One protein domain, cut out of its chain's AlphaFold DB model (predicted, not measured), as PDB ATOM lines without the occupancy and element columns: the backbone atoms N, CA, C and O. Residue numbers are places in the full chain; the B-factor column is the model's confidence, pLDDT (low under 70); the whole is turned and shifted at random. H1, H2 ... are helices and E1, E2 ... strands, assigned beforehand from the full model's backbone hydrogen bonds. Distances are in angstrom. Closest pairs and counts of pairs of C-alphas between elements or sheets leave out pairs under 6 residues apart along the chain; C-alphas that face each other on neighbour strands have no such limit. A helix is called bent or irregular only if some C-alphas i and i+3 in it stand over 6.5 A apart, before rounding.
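What this domain is: This is residues 12 to 115 of the 245 residues of the protein "Calcium binding protein" of Hydrogenispora ethanolica (UniProt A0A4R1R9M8). One strongly twisted sheet of eight strands is folded back on itself like part of a barrel, and it curls round a single helix, H1. E4, E3 and E2 make one leaf, E7, E6, E5 and E8 make the other, and the bent strand E1 is the hinge between them. The printed part has 104 residues, mostly strand by class, in the chain order E1 E2 E3 E4 E5 E6 E7 H1 E8; across the mixed sheet the order is E4 E3 E2 E1 E7 E6 E5 E8. The whole is compact and rounded, with a radius of gyration of the C-alphas of 12.5 A and spans of 31 by 28 by 26 A.

Where its parts are: E1, residues 12 to 19, begins at C-alpha 12 (95.115, 73.785, 60.654), is 19.3 A long and bends by 67 degrees at residue 16. E2, residues 30 to 38, is 20.1 A long and bends by 60 degrees at residue 33. E3 is residues 41 to 45, 12.8 A, and E4 is residues 53 to 56, 9.7 A. E5, residues 60 to 67, is 20.9 A long, E6, residues 71 to 77, 19.1 A, and E7, residues 80 to 85, 16.6 A. H1, residues 93 to 103, is 16.0 A long. E8, residues 109 to 111, is 7.1 A long and ends at C-alpha 111 (104.005, 70.358, 81.439).

How they stand to each other: E1 to E4 form a meander, each strand the antiparallel neighbour of the one before. N 15 and O 35 are 2.8 A apart between E1 and E2, N 36 and O 43 2.8 A between E2 and E3, and N 55 and O 42 2.8 A between E3 and E4, each within hydrogen-bond range. E5, E6 and E7 form a second meander, with N 74 and O 64 at 2.8 A and N 75 and O 82 at 2.7 A. E7 is antiparallel to E1, with N 18 and O 85 at 2.8 A. H1 is on the sheet; its closest C-alphas to E1 are those of Ile 99 and Leu 12, 7.1 A apart. In H1 every O i to N i+4 pair is within hydrogen-bond range. E8, an edge strand, is parallel to E5, with N 65 and O 110 at 2.8 A. E7, H1 and E8 make a split strand-helix-strand unit, two strands running the same way with E6 and E5 between them, and its crossover is right-handed.

The domain as a whole: The C-alphas farthest apart, those of Arg 50 and Lys 113, are 34.7 A apart. The printed part has no cut and no long link. Mean pLDDT of the printed part is 82.6; residues 24 to 25, 27, 47 to 51, 68 to 69, 87 and 114 to 115 are under 70.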
ATOM      1  N   LEU A  12      95.750  74.617  59.627       90.88
ATOM      2  CA  LEU A  12      95.115  73.785  60.654       90.88
ATOM      3  C   LEU A  12      94.585  74.609  61.832       90.88
ATOM      4  O   LEU A  12      93.568  74.259  62.423       90.88
ATOM      5  N   GLY A  13      95.239  75.726  62.154       89.62
ATOM      6  CA  GLY A  13      94.840  76.606  63.251       89.62
ATOM      7  C   GLY A  13      95.536  77.959  63.199       89.62
ATOM      8  O   GLY A  13      96.480  78.152  62.435       89.62
ATOM      9  N   SER A  14      95.046  78.911  63.988       89.56
ATOM     10  CA  SER A  14      95.591  80.266  64.098       89.56
ATOM     11  C   SER A  14      95.391  80.758  65.521       89.56
ATOM     12  O   SER A  14      94.290  80.624  66.048       89.56
ATOM     13  N   PHE A  15      96.430  81.334  66.112       89.19
ATOM     14  CA  PHE A  15      96.443  81.776  67.501       89.19
ATOM     15  C   PHE A  15      97.105  83.147  67.590       89.19
ATOM     16  O   PHE A  15      98.096  83.383  66.902       89.19
ATOM     17  N   SER A  16      96.557  84.036  68.415       87.00
ATOM     18  CA  SER A  16      97.222  85.290  68.772       87.00
ATOM     19  C   SER A  16      98.070  85.027  70.008       87.00
ATOM     20  O   SER A  16      97.517  84.722  71.061       87.00
ATOM     21  N   LEU A  17      99.391  85.051  69.861       87.69
ATOM     22  CA  LEU A  17     100.347  84.763  70.929       87.69
ATOM     23  C   LEU A  17     101.471  85.794  70.880       87.69
ATOM     24  O   LEU A  17     101.932  86.157  69.804       87.69
ATOM     25  N   ASP A  18     101.977  86.211  72.029       85.69
ATOM     26  CA  ASP A  18     103.205  86.993  72.082       85.69
ATOM     27  C   ASP A  18     104.391  86.071  71.778       85.69
ATOM     28  O   ASP A  18     104.539  85.008  72.383       85.69
ATOM     29  N   TYR A  19     105.247  86.460  70.838       85.00
ATOM     30  CA  TYR A  19     106.523  85.803  70.577       85.00
ATOM     31  C   TYR A  19     107.631  86.523  71.337       85.00
ATOM     32  O   TYR A  19     107.784  87.736  71.247       85.00
ATOM     33  N   LEU A  20     108.428  85.773  72.083       78.62
ATOM     34  CA  LEU A  20     109.325  86.323  73.097       78.62
ATOM     35  C   LEU A  20     110.812  86.217  72.716       78.62
ATOM     36  O   LEU A  20     111.676  86.334  73.586       78.62
ATOM     37  N   GLY A  21     111.118  86.011  71.431       76.31
ATOM     38  CA  GLY A  21     112.491  85.902  70.929       76.31
ATOM     39  C   GLY A  21     113.105  84.506  71.072       76.31
ATOM     40  O   GLY A  21     112.420  83.535  71.416       76.31
ATOM     41  N   GLY A  22     114.412  84.424  70.801       73.44
ATOM     42  CA  GLY A  22     115.229  83.219  70.963       73.44
ATOM     43  C   GLY A  22     115.461  82.384  69.695       73.44
ATOM     44  O   GLY A  22     116.206  81.400  69.741       73.44
ATOM     45  N   HIS A  23     114.889  82.781  68.553       74.06
ATOM     46  CA  HIS A  23     115.279  82.255  67.241       74.06
ATOM     47  C   HIS A  23     116.376  83.130  66.605       74.06
ATOM     48  O   HIS A  23     116.166  84.337  66.488       74.06
ATOM     49  N   PRO A  24     117.484  82.568  66.083       67.75
ATOM     50  CA  PRO A  24     118.575  83.353  65.487       67.75
ATOM     51  C   PRO A  24     118.146  84.234  64.310       67.75
ATOM     52  O   PRO A  24     118.703  85.304  64.095       67.75
ATOM     53  N   GLY A  25     117.151  83.784  63.540       67.88
ATOM     54  CA  GLY A  25     116.587  84.541  62.418       67.88
ATOM     55  C   GLY A  25     115.473  85.519  62.804       67.88
ATOM     56  O   GLY A  25     114.955  86.203  61.933       67.88
ATOM     57  N   MET A  26     115.055  85.547  64.073       70.19
ATOM     58  CA  MET A  26     113.957  86.390  64.551       70.19
ATOM     59  C   MET A  26     114.116  86.639  66.057       70.19
ATOM     60  O   MET A  26     113.310  86.174  66.853       70.19
ATOM     61  N   ASP A  27     115.169  87.335  66.486       68.00
ATOM     62  CA  ASP A  27     115.481  87.502  67.921       68.00
ATOM     63  C   ASP A  27     114.803  88.725  68.571       68.00
ATOM     64  O   ASP A  27     115.274  89.300  69.548       68.00
ATOM     65  N   ILE A  28     113.676  89.159  68.003       70.81
ATOM     66  CA  ILE A  28     112.924  90.334  68.453       70.81
ATOM     67  C   ILE A  28     111.624  89.870  69.111       70.81
ATOM     68  O   ILE A  28     110.937  89.000  68.583       70.81
ATOM     69  N   VAL A  29     111.258  90.465  70.247       74.88
ATOM     70  CA  VAL A  29     109.951  90.237  70.888       74.88
ATOM     71  C   VAL A  29     108.835  90.811  70.003       74.88
ATOM     72  O   VAL A  29     108.916  91.952  69.560       74.88
ATOM     73  N   ILE A  30     107.767  90.060  69.750       74.44
ATOM     74  CA  ILE A  30     106.622  90.480  68.932       74.44
ATOM     75  C   ILE A  30     105.350  90.280  69.755       74.44
ATOM     76  O   ILE A  30     105.034  89.162  70.148       74.44
ATOM     77  N   LEU A  31     104.619  91.367  70.000       76.38
ATOM     78  CA  LEU A  31     103.344  91.331  70.714       76.38
ATOM     79  C   LEU A  31     102.215  91.010  69.733       76.38
ATOM     80  O   LEU A  31     102.253  91.471  68.590       76.38
ATOM     81  N   ASN A  32     101.223  90.237  70.175       76.06
ATOM     82  CA  ASN A  32     100.082  89.795  69.369       76.06
ATOM     83  C   ASN A  32     100.503  89.137  68.040       76.06
ATOM     84  O   ASN A  32      99.882  89.347  66.992       76.06
ATOM     85  N   ALA A  33     101.585  88.351  68.059       84.69
ATOM     86  CA  ALA A  33     102.029  87.620  66.881       84.69
ATOM     87  C   ALA A  33     100.950  86.616  66.460       84.69
ATOM     88  O   ALA A  33     100.360  85.898  67.273       84.69
ATOM     89  N   THR A  34     100.698  86.531  65.157       88.31
ATOM     90  CA  THR A  34      99.769  85.529  64.637       88.31
ATOM     91  C   THR A  34     100.535  84.241  64.379       88.31
ATOM     92  O   THR A  34     101.279  84.119  63.408       88.31
ATOM     93  N   VAL A  35     100.330  83.256  65.245       90.44
ATOM     94  CA  VAL A  35     100.912  81.924  65.124       90.44
ATOM     95  C   VAL A  35      99.947  81.023  64.361       90.44
ATOM     96  O   VAL A  35      98.871  80.668  64.844       90.44
ATOM     97  N   VAL A  36     100.326  80.651  63.142       90.81
ATOM     98  CA  VAL A  36      99.531  79.806  62.250       90.81
ATOM     99  C   VAL A  36     100.129  78.410  62.193       90.81
ATOM    100  O   VAL A  36     101.290  78.234  61.831       90.81
ATOM    101  N   LEU A  37      99.321  77.400  62.506       92.50
ATOM    102  CA  LEU A  37      99.721  76.002  62.385       92.50
ATOM    103  C   LEU A  37      99.368  75.490  60.988       92.50
ATOM    104  O   LEU A  37      98.211  75.578  60.567       92.50
ATOM    105  N   TYR A  38     100.357  74.937  60.293       93.56
ATOM    106  CA  TYR A  38     100.218  74.284  58.996       93.56
ATOM    107  C   TYR A  38     100.620  72.806  59.079       93.56
ATOM    108  O   TYR A  38     101.260  72.366  60.033       93.56
ATOM    109  N   GLU A  39     100.291  72.028  58.050       91.19
ATOM    110  CA  GLU A  39     100.687  70.613  57.950       91.19
ATOM    111  C   GLU A  39     102.209  70.398  58.014       91.19
ATOM    112  O   GLU A  39     102.653  69.399  58.572       91.19
ATOM    113  N   LYS A  40     103.017  71.314  57.459       91.75
ATOM    114  CA  LYS A  40     104.487  71.169  57.420       91.75
ATOM    115  C   LYS A  40     105.220  71.827  58.590       91.75
ATOM    116  O   LYS A  40     106.375  71.489  58.846       91.75
ATOM    117  N   GLY A  41     104.578  72.759  59.283       92.06
ATOM    118  CA  GLY A  41     105.228  73.520  60.340       92.06
ATOM    119  C   GLY A  41     104.336  74.583  60.961       92.06
ATOM    120  O   GLY A  41     103.145  74.685  60.663       92.06
ATOM    121  N   MET A  42     104.942  75.401  61.805       91.62
ATOM    122  CA  MET A  42     104.314  76.550  62.439       91.62
ATOM    123  C   MET A  42     104.903  77.836  61.874       91.62
ATOM    124  O   MET A  42     106.117  77.995  61.809       91.62
ATOM    125  N   HIS A  43     104.037  78.764  61.488       90.19
ATOM    126  CA  HIS A  43     104.424  80.067  60.974       90.19
ATOM    127  C   HIS A  43     104.108  81.134  62.017       90.19
ATOM    128  O   HIS A  43     102.957  81.276  62.425       90.19
ATOM    129  N   ILE A  44     105.116  81.886  62.433       88.31
ATOM    130  CA  ILE A  44     104.969  83.042  63.308       88.31
ATOM    131  C   ILE A  44     104.971  84.281  62.416       88.31
ATOM    132  O   ILE A  44     105.975  84.591  61.773       88.31
ATOM    133  N   LEU A  45     103.818  84.938  62.337       82.88
ATOM    134  CA  LEU A  45     103.594  86.131  61.529       82.88
ATOM    135  C   LEU A  45     103.581  87.373  62.416       82.88
ATOM    136  O   LEU A  45     102.982  87.372  63.496       82.88
ATOM    137  N   THR A  46     104.173  88.447  61.907       71.38
ATOM    138  CA  THR A  46     104.152  89.770  62.530       71.38
ATOM    139  C   THR A  46     103.371  90.729  61.633       71.38
ATOM    140  O   THR A  46     103.341  90.576  60.410       71.38
ATOM    141  N   THR A  47     102.691  91.700  62.235       60.00
ATOM    142  CA  THR A  47     101.982  92.763  61.505       60.00
ATOM    143  C   THR A  47     102.895  93.935  61.143       60.00
ATOM    144  O   THR A  47     102.563  94.700  60.242       60.00
ATOM    145  N   LEU A  48     104.036  94.075  61.831       51.41
ATOM    146  CA  LEU A  48     104.896  95.263  61.781       51.41
ATOM    147  C   LEU A  48     106.240  95.039  61.069       51.41
ATOM    148  O   LEU A  48     106.870  96.014  60.668       51.41
ATOM    149  N   SER A  49     106.685  93.793  60.868       57.47
ATOM    150  CA  SER A  49     107.916  93.483  60.129       57.47
ATOM    151  C   SER A  49     107.644  92.539  58.955       57.47
ATOM    152  O   SER A  49     106.681  91.776  58.938       57.47
ATOM    153  N   ARG A  50     108.508  92.584  57.933       56.34
ATOM    154  CA  ARG A  50     108.524  91.547  56.882       56.34
ATOM    155  C   ARG A  50     109.149  90.240  57.373       56.34
ATOM    156  O   ARG A  50     109.065  89.236  56.669       56.34
ATOM    157  N   ASP A  51     109.759  90.269  58.554       61.47
ATOM    158  CA  ASP A  51     110.426  89.128  59.156       61.47
ATOM    159  C   ASP A  51     109.370  88.185  59.716       61.47
ATOM    160  O   ASP A  51     108.590  88.533  60.600       61.47
ATOM    161  N   ASN A  52     109.336  86.984  59.163       77.19
ATOM    162  CA  ASN A  52     108.498  85.900  59.622       77.19
ATOM    163  C   ASN A  52     109.379  84.679  59.880       77.19
ATOM    164  O   ASN A  52     110.446  84.519  59.286       77.19
ATOM    165  N   ALA A  53     108.947  83.827  60.804       84.31
ATOM    166  CA  ALA A  53     109.650  82.591  61.107       84.31
ATOM    167  C   ALA A  53     108.746  81.411  60.779       84.31
ATOM    168  O   ALA A  53     107.643  81.289  61.318       84.31
ATOM    169  N   PHE A  54     109.223  80.530  59.905       87.88
ATOM    170  CA  PHE A  54     108.600  79.238  59.678       87.88
ATOM    171  C   PHE A  54     109.438  78.149  60.338       87.88
ATOM    172  O   PHE A  54     110.608  77.976  60.009       87.88
ATOM    173  N   LEU A  55     108.824  77.428  61.267       88.81
ATOM    174  CA  LEU A  55     109.435  76.334  62.006       88.81
ATOM    175  C   LEU A  55     108.883  75.032  61.462       88.81
ATOM    176  O   LEU A  55     107.701  74.724  61.643       88.81
ATOM    177  N   GLU A  56     109.721  74.259  60.789       90.94
ATOM    178  CA  GLU A  56     109.290  72.971  60.278       90.94
ATOM    179  C   GLU A  56     109.122  71.983  61.425       90.94
ATOM    180  O   GLU A  56     109.980  71.867  62.300       90.94
ATOM    181  N   TRP A  57     108.049  71.190  61.391       92.00
ATOM    182  CA  TRP A  57     107.784  70.240  62.470       92.00
ATOM    183  C   TRP A  57     108.976  69.317  62.729       92.00
ATOM    184  O   TRP A  57     109.290  69.042  63.882       92.00
ATOM    185  N   ARG A  58     109.665  68.866  61.672       90.81
ATOM    186  CA  ARG A  58     110.814  67.948  61.770       90.81
ATOM    187  C   ARG A  58     112.012  68.519  62.539       90.81
ATOM    188  O   ARG A  58     112.808  67.733  63.033       90.81
ATOM    189  N   GLN A  59     112.123  69.842  62.628       91.69
ATOM    190  CA  GLN A  59     113.202  70.545  63.327       91.69
ATOM    191  C   GLN A  59     112.817  70.897  64.771       91.69
ATOM    192  O   GLN A  59     113.661  71.310  65.564       91.69
ATOM    193  N   ILE A  60     111.541  70.729  65.136       92.38
ATOM    194  CA  ILE A  60     111.070  70.885  66.510       92.38
ATOM    195  C   ILE A  60     111.308  69.571  67.251       92.38
ATOM    196  O   ILE A  60     110.769  68.520  66.893       92.38
ATOM    197  N   ARG A  61     112.117  69.648  68.307       92.19
ATOM    198  CA  ARG A  61     112.539  68.506  69.125       92.19
ATOM    199  C   ARG A  61     111.604  68.247  70.295       92.19
ATOM    200  O   ARG A  61     111.420  67.099  70.682       92.19
ATOM    201  N   ARG A  62     111.046  69.310  70.877       92.31
ATOM    202  CA  ARG A  62     110.204  69.249  72.077       92.31
ATOM    203  C   ARG A  62     109.381  70.519  72.229       92.31
ATOM    204  O   ARG A  62     109.827  71.597  71.838       92.31
ATOM    205  N   ILE A  63     108.213  70.390  72.855       92.25
ATOM    206  CA  ILE A  63     107.410  71.525  73.300       92.25
ATOM    207  C   ILE A  63     107.152  71.422  74.806       92.25
ATOM    208  O   ILE A  63     106.741  70.378  75.314       92.25
ATOM    209  N   ARG A  64     107.391  72.515  75.529       89.62
ATOM    210  CA  ARG A  64     107.161  72.626  76.971       89.62
ATOM    211  C   ARG A  64     106.112  73.689  77.258       89.62
ATOM    212  O   ARG A  64     106.291  74.846  76.898       89.62
ATOM    213  N   PHE A  65     105.043  73.295  77.940       88.25
ATOM    214  CA  PHE A  65     104.039  74.212  78.462       88.25
ATOM    215  C   PHE A  65     104.319  74.529  79.922       88.25
ATOM    216  O   PHE A  65     104.677  73.648  80.701       88.25
ATOM    217  N   SER A  66     104.133  75.783  80.312       84.81
ATOM    218  CA  SER A  66     104.160  76.188  81.717       84.81
ATOM    219  C   SER A  66     103.172  77.323  81.969       84.81
ATOM    220  O   SER A  66     102.637  77.907  81.030       84.81
ATOM    221  N   GLY A  67     102.909  77.637  83.236       73.31
ATOM    222  CA  GLY A  67     101.945  78.676  83.605       73.31
ATOM    223  C   GLY A  67     100.533  78.146  83.860       73.31
ATOM    224  O   GLY A  67     100.278  76.944  83.830       73.31
ATOM    225  N   GLY A  68      99.638  79.071  84.208       69.62
ATOM    226  CA  GLY A  68      98.239  78.795  84.545       69.62
ATOM    227  C   GLY A  68      97.297  79.420  83.521       69.62
ATOM    228  O   GLY A  68      97.106  78.872  82.443       69.62
ATOM    229  N   ARG A  69      96.707  80.574  83.866       63.78
ATOM    230  CA  ARG A  69      95.845  81.339  82.942       63.78
ATOM    231  C   ARG A  69      96.625  81.950  81.780       63.78
ATOM    232  O   ARG A  69      96.159  81.874  80.652       63.78
ATOM    233  N   ASP A  70      97.800  82.494  82.072       73.94
ATOM    234  CA  ASP A  70      98.708  83.060  81.079       73.94
ATOM    235  C   ASP A  70      99.807  82.009  80.856       73.94
ATOM    236  O   ASP A  70     100.748  81.882  81.648       73.94
ATOM    237  N   TRP A  71      99.585  81.128  79.879       83.50
ATOM    238  CA  TRP A  71     100.460  79.987  79.630       83.50
ATOM    239  C   TRP A  71     101.593  80.350  78.673       83.50
ATOM    240  O   TRP A  71     101.446  81.173  77.770       83.50
ATOM    241  N   PHE A  72     102.722  79.683  78.866       86.94
ATOM    242  CA  PHE A  72     103.900  79.769  78.019       86.94
ATOM    243  C   PHE A  72     104.072  78.467  77.253       86.94
ATOM    244  O   PHE A  72     103.826  77.389  77.797       86.94
ATOM    245  N   CYS A  73     104.531  78.574  76.015       89.62
ATOM    246  CA  CYS A  73     104.938  77.462  75.173       89.62
ATOM    247  C   CYS A  73     106.376  77.698  74.721       89.62
ATOM    248  O   CYS A  73     106.657  78.580  73.910       89.62
ATOM    249  N   GLU A  74     107.286  76.895  75.251       90.38
ATOM    250  CA  GLU A  74     108.664  76.828  74.795       90.38
ATOM    251  C   GLU A  74     108.773  75.766  73.700       90.38
ATOM    252  O   GLU A  74     108.465  74.595  73.922       90.38
ATOM    253  N   VAL A  75     109.211  76.174  72.518       90.81
ATOM    254  CA  VAL A  75     109.420  75.327  71.349       90.81
ATOM    255  C   VAL A  75     110.920  75.183  71.148       90.81
ATOM    256  O   VAL A  75     111.609  76.131  70.777       90.81
ATOM    257  N   GLU A  76     111.437  73.991  71.424       89.81
ATOM    258  CA  GLU A  76     112.844  73.665  71.216       89.81
ATOM    259  C   GLU A  76     113.047  73.265  69.754       89.81
ATOM    260  O   GLU A  76     112.586  72.206  69.321       89.81
ATOM    261  N   HIS A  77     113.706  74.137  68.999       90.31
ATOM    262  CA  HIS A  77     114.018  73.982  67.585       90.31
ATOM    263  C   HIS A  77     115.516  73.703  67.407       90.31
ATOM    264  O   HIS A  77     116.323  74.058  68.266       90.31
ATOM    265  N   ASP A  78     115.908  73.092  66.288       86.81
ATOM    266  CA  ASP A  78     117.320  72.830  65.966       86.81
ATOM    267  C   ASP A  78     118.199  74.088  66.063       86.81
ATOM    268  O   ASP A  78     119.330  74.016  66.547       86.81
ATOM    269  N   ASP A  79     117.648  75.229  65.652       82.12
ATOM    270  CA  ASP A  79     118.346  76.515  65.601       82.12
ATOM    271  C   ASP A  79     118.204  77.356  66.881       82.12
ATOM    272  O   ASP A  79     118.843  78.397  66.996       82.12
ATOM    273  N   GLY A  80     117.383  76.954  67.855       80.44
ATOM    274  CA  GLY A  80     117.209  77.750  69.071       80.44
ATOM    275  C   GLY A  80     115.969  77.427  69.892       80.44
ATOM    276  O   GLY A  80     115.209  76.504  69.603       80.44
ATOM    277  N   LEU A  81     115.762  78.214  70.947       84.75
ATOM    278  CA  LEU A  81     114.605  78.091  71.826       84.75
ATOM    279  C   LEU A  81     113.630  79.221  71.531       84.75
ATOM    280  O   LEU A  81     113.930  80.381  71.779       84.75
ATOM    281  N   ILE A  82     112.442  78.869  71.064       88.19
ATOM    282  CA  ILE A  82     111.383  79.832  70.791       88.19
ATOM    283  C   ILE A  82     110.419  79.850  71.956       88.19
ATOM    284  O   ILE A  82     109.988  78.805  72.432       88.19
ATOM    285  N   ARG A  83     110.057  81.045  72.407       87.50
ATOM    286  CA  ARG A  83     109.090  81.212  73.487       87.50
ATOM    287  C   ARG A  83     107.861  81.941  72.982       87.50
ATOM    288  O   ARG A  83     107.965  83.013  72.397       87.50
ATOM    289  N   LEU A  84     106.705  81.342  73.229       88.94
ATOM    290  CA  LEU A  84     105.394  81.915  72.969       88.94
ATOM    291  C   LEU A  84     104.666  82.103  74.298       88.94
ATOM    292  O   LEU A  84     104.748  81.240  75.172       88.94
ATOM    293  N   GLN A  85     103.934  83.197  74.440       87.19
ATOM    294  CA  GLN A  85     103.071  83.459  75.583       87.19
ATOM    295  C   GLN A  85     101.661  83.738  75.097       87.19
ATOM    296  O   GLN A  85     101.442  84.516  74.174       87.19
ATOM    297  N   ASN A  86     100.691  83.119  75.754       85.62
ATOM    298  CA  ASN A  86      99.310  83.493  75.570       85.62
ATOM    299  C   ASN A  86      98.904  84.565  76.584       85.62
ATOM    300  O   ASN A  86      98.904  84.315  77.791       85.62
ATOM    301  N   THR A  87      98.531  85.734  76.077       68.69
ATOM    302  CA  THR A  87      97.929  86.833  76.843       68.69
ATOM    303  C   THR A  87      96.412  86.916  76.644       68.69
ATOM    304  O   THR A  87      95.716  87.510  77.470       68.69
ATOM    305  N   ASP A  88      95.869  86.240  75.624       76.31
ATOM    306  CA  ASP A  88      94.430  86.100  75.412       76.31
ATOM    307  C   ASP A  88      93.882  84.902  76.197       76.31
ATOM    308  O   ASP A  88      93.945  83.735  75.800       76.31
ATOM    309  N   ARG A  89      93.258  85.205  77.334       71.44
ATOM    310  CA  ARG A  89      92.686  84.208  78.251       71.44
ATOM    311  C   ARG A  89      91.548  83.376  77.652       71.44
ATOM    312  O   ARG A  89      91.132  82.406  78.284       71.44
ATOM    313  N   SER A  90      91.041  83.724  76.467       74.81
ATOM    314  CA  SER A  90      90.077  82.897  75.736       74.81
ATOM    315  C   SER A  90      90.725  81.682  75.055       74.81
ATOM    316  O   SER A  90      90.046  80.692  74.769       74.81
ATOM    317  N   ILE A  91      92.046  81.708  74.837       75.75
ATOM    318  CA  ILE A  91      92.777  80.657  74.131       75.75
ATOM    319  C   ILE A  91      93.267  79.588  75.119       75.75
ATOM    320  O   ILE A  91      94.266  79.742  75.824       75.75
ATOM    321  N   SER A  92      92.584  78.441  75.134       80.94
ATOM    322  CA  SER A  92      93.041  77.275  75.898       80.94
ATOM    323  C   SER A  92      94.291  76.644  75.259       80.94
ATOM    324  O   SER A  92      94.290  76.396  74.046       80.94
ATOM    325  N   PRO A  93      95.320  76.286  76.054       83.31
ATOM    326  CA  PRO A  93      96.492  75.562  75.555       83.31
ATOM    327  C   PRO A  93      96.124  74.187  74.977       83.31
ATOM    328  O   PRO A  93      96.827  73.669  74.110       83.31
ATOM    329  N   GLU A  94      94.996  73.600  75.396       86.31
ATOM    330  CA  GLU A  94      94.533  72.315  74.866       86.31
ATOM    331  C   GLU A  94      94.176  72.385  73.381       86.31
ATOM    332  O   GLU A  94      94.479  71.452  72.642       86.31
ATOM    333  N   ASN A  95      93.593  73.492  72.912       86.00
ATOM    334  CA  ASN A  95      93.246  73.648  71.497       86.00
ATOM    335  C   ASN A  95      94.503  73.643  70.622       86.00
ATOM    336  O   ASN A  95      94.545  72.974  69.590       86.00
ATOM    337  N   PHE A  96      95.543  74.345  71.070       86.12
ATOM    338  CA  PHE A  96      96.843  74.384  70.408       86.12
ATOM    339  C   PHE A  96      97.510  72.999  70.399       86.12
ATOM    340  O   PHE A  96      97.938  72.502  69.357       86.12
ATOM    341  N   LEU A  97      97.514  72.321  71.551       87.94
ATOM    342  CA  LEU A  97      98.087  70.985  71.713       87.94
ATOM    343  C   LEU A  97      97.370  69.899  70.917       87.94
ATOM    344  O   LEU A  97      98.021  69.001  70.385       87.94
ATOM    345  N   ASN A  98      96.043  69.956  70.835       90.06
ATOM    346  CA  ASN A  98      95.255  68.965  70.111       90.06
ATOM    347  C   ASN A  98      95.601  68.967  68.621       90.06
ATOM    348  O   ASN A  98      95.726  67.894  68.032       90.06
ATOM    349  N   ILE A  99      95.842  70.143  68.036       90.25
ATOM    350  CA  ILE A  99      96.301  70.254  66.647       90.25
ATOM    351  C   ILE A  99      97.699  69.643  66.500       90.25
ATOM    352  O   ILE A  99      97.919  68.818  65.617       90.25
ATOM    353  N   ILE A 100      98.636  69.972  67.393       89.25
ATOM    354  CA  ILE A 100     100.007  69.439  67.322       89.25
ATOM    355  C   ILE A 100     100.020  67.914  67.447       89.25
ATOM    356  O   ILE A 100     100.682  67.247  66.657       89.25
ATOM    357  N   ARG A 101      99.245  67.343  68.375       90.75
ATOM    358  CA  ARG A 101      99.151  65.886  68.572       90.75
ATOM    359  C   ARG A 101      98.586  65.149  67.360       90.75
ATOM    360  O   ARG A 101      98.931  63.990  67.159       90.75
ATOM    361  N   GLN A 102      97.736  65.793  66.560       89.19
ATOM    362  CA  GLN A 102      97.236  65.206  65.314       89.19
ATOM    363  C   GLN A 102      98.323  65.127  64.234       89.19
ATOM    364  O   GLN A 102      98.324  64.185  63.446       89.19
ATOM    365  N   ILE A 103      99.244  66.094  64.198       89.69
ATOM    366  CA  ILE A 103     100.281  66.197  63.158       89.69
ATOM    367  C   ILE A 103     101.547  65.427  63.555       89.69
ATOM    368  O   ILE A 103     102.156  64.741  62.738       89.69
ATOM    369  N   ARG A 104     101.953  65.563  64.819       89.56
ATOM    370  CA  ARG A 104     103.167  64.995  65.408       89.56
ATOM    371  C   ARG A 104     102.843  64.339  66.752       89.56
ATOM    372  O   ARG A 104     103.193  64.878  67.803       89.56
ATOM    373  N   PRO A 105     102.171  63.175  66.746       89.50
ATOM    374  CA  PRO A 105     101.866  62.438  67.974       89.50
ATOM    375  C   PRO A 105     103.130  61.947  68.701       89.50
ATOM    376  O   PRO A 105     103.079  61.652  69.890       89.50
ATOM    377  N   ASP A 106     104.251  61.859  67.986       90.19
ATOM    378  CA  ASP A 106     105.571  61.478  68.484       90.19
ATOM    379  C   ASP A 106     106.341  62.635  69.137       90.19
ATOM    380  O   ASP A 106     107.337  62.386  69.816       90.19
ATOM    381  N   LEU A 107     105.916  63.890  68.936       91.62
ATOM    382  CA  LEU A 107     106.628  65.046  69.472       91.62
ATOM    383  C   LEU A 107     106.481  65.095  71.002       91.62
ATOM    384  O   LEU A 107     105.353  65.161  71.501       91.62
ATOM    385  N   PRO A 108     107.590  65.110  71.763       91.44
ATOM    386  CA  PRO A 108     107.538  65.230  73.212       91.44
ATOM    387  C   PRO A 108     106.856  66.533  73.641       91.44
ATOM    388  O   PRO A 108     107.288  67.629  73.271       91.44
ATOM    389  N   VAL A 109     105.804  66.395  74.452       89.19
ATOM    390  CA  VAL A 109     105.077  67.503  75.076       89.19
ATOM    391  C   VAL A 109     105.122  67.341  76.589       89.19
ATOM    392  O   VAL A 109     104.636  66.347  77.127       89.19
ATOM    393  N   GLU A 110     105.656  68.346  77.277       89.44
ATOM    394  CA  GLU A 110     105.821  68.351  78.732       89.44
ATOM    395  C   GLU A 110     105.067  69.522  79.372       89.44
ATOM    396  O   GLU A 110     104.985  70.608  78.801       89.44
ATOM    397  N   TRP A 111     104.559  69.306  80.587       85.19
ATOM    398  CA  TRP A 111     104.005  70.358  81.439       85.19
ATOM    399  C   TRP A 111     104.962  70.620  82.598       85.19
ATOM    400  O   TRP A 111     105.178  69.753  83.446       85.19
ATOM    401  N   ALA A 112     105.537  71.815  82.633       81.12
ATOM    402  CA  ALA A 112     106.435  72.267  83.682       81.12
ATOM    403  C   ALA A 112     105.710  73.199  84.662       81.12
ATOM    404  O   ALA A 112     104.771  73.917  84.309       81.12
ATOM    405  N   LYS A 113     106.175  73.220  85.918       70.25
ATOM    406  CA  LYS A 113     105.772  74.269  86.863       70.25
ATOM    407  C   LYS A 113     106.267  75.617  86.342       70.25
ATOM    408  O   LYS A 113     107.362  75.692  85.793       70.25
ATOM    409  N   ALA A 114     105.461  76.662  86.521       62.25
ATOM    410  CA  ALA A 114     105.856  78.019  86.164       62.25
ATOM    411  C   ALA A 114     107.164  78.390  86.884       62.25
ATOM    412  O   ALA A 114     107.230  78.308  88.112       62.25
ATOM    413  N   ASP A 115     108.186  78.772  86.121       59.72
ATOM    414  CA  ASP A 115     109.430  79.313  86.663       59.72
ATOM    415  C   ASP A 115     109.291  80.842  86.776       59.72
ATOM    416  O   ASP A 115     109.133  81.516  85.753       59.72
TER     417      ASP A 115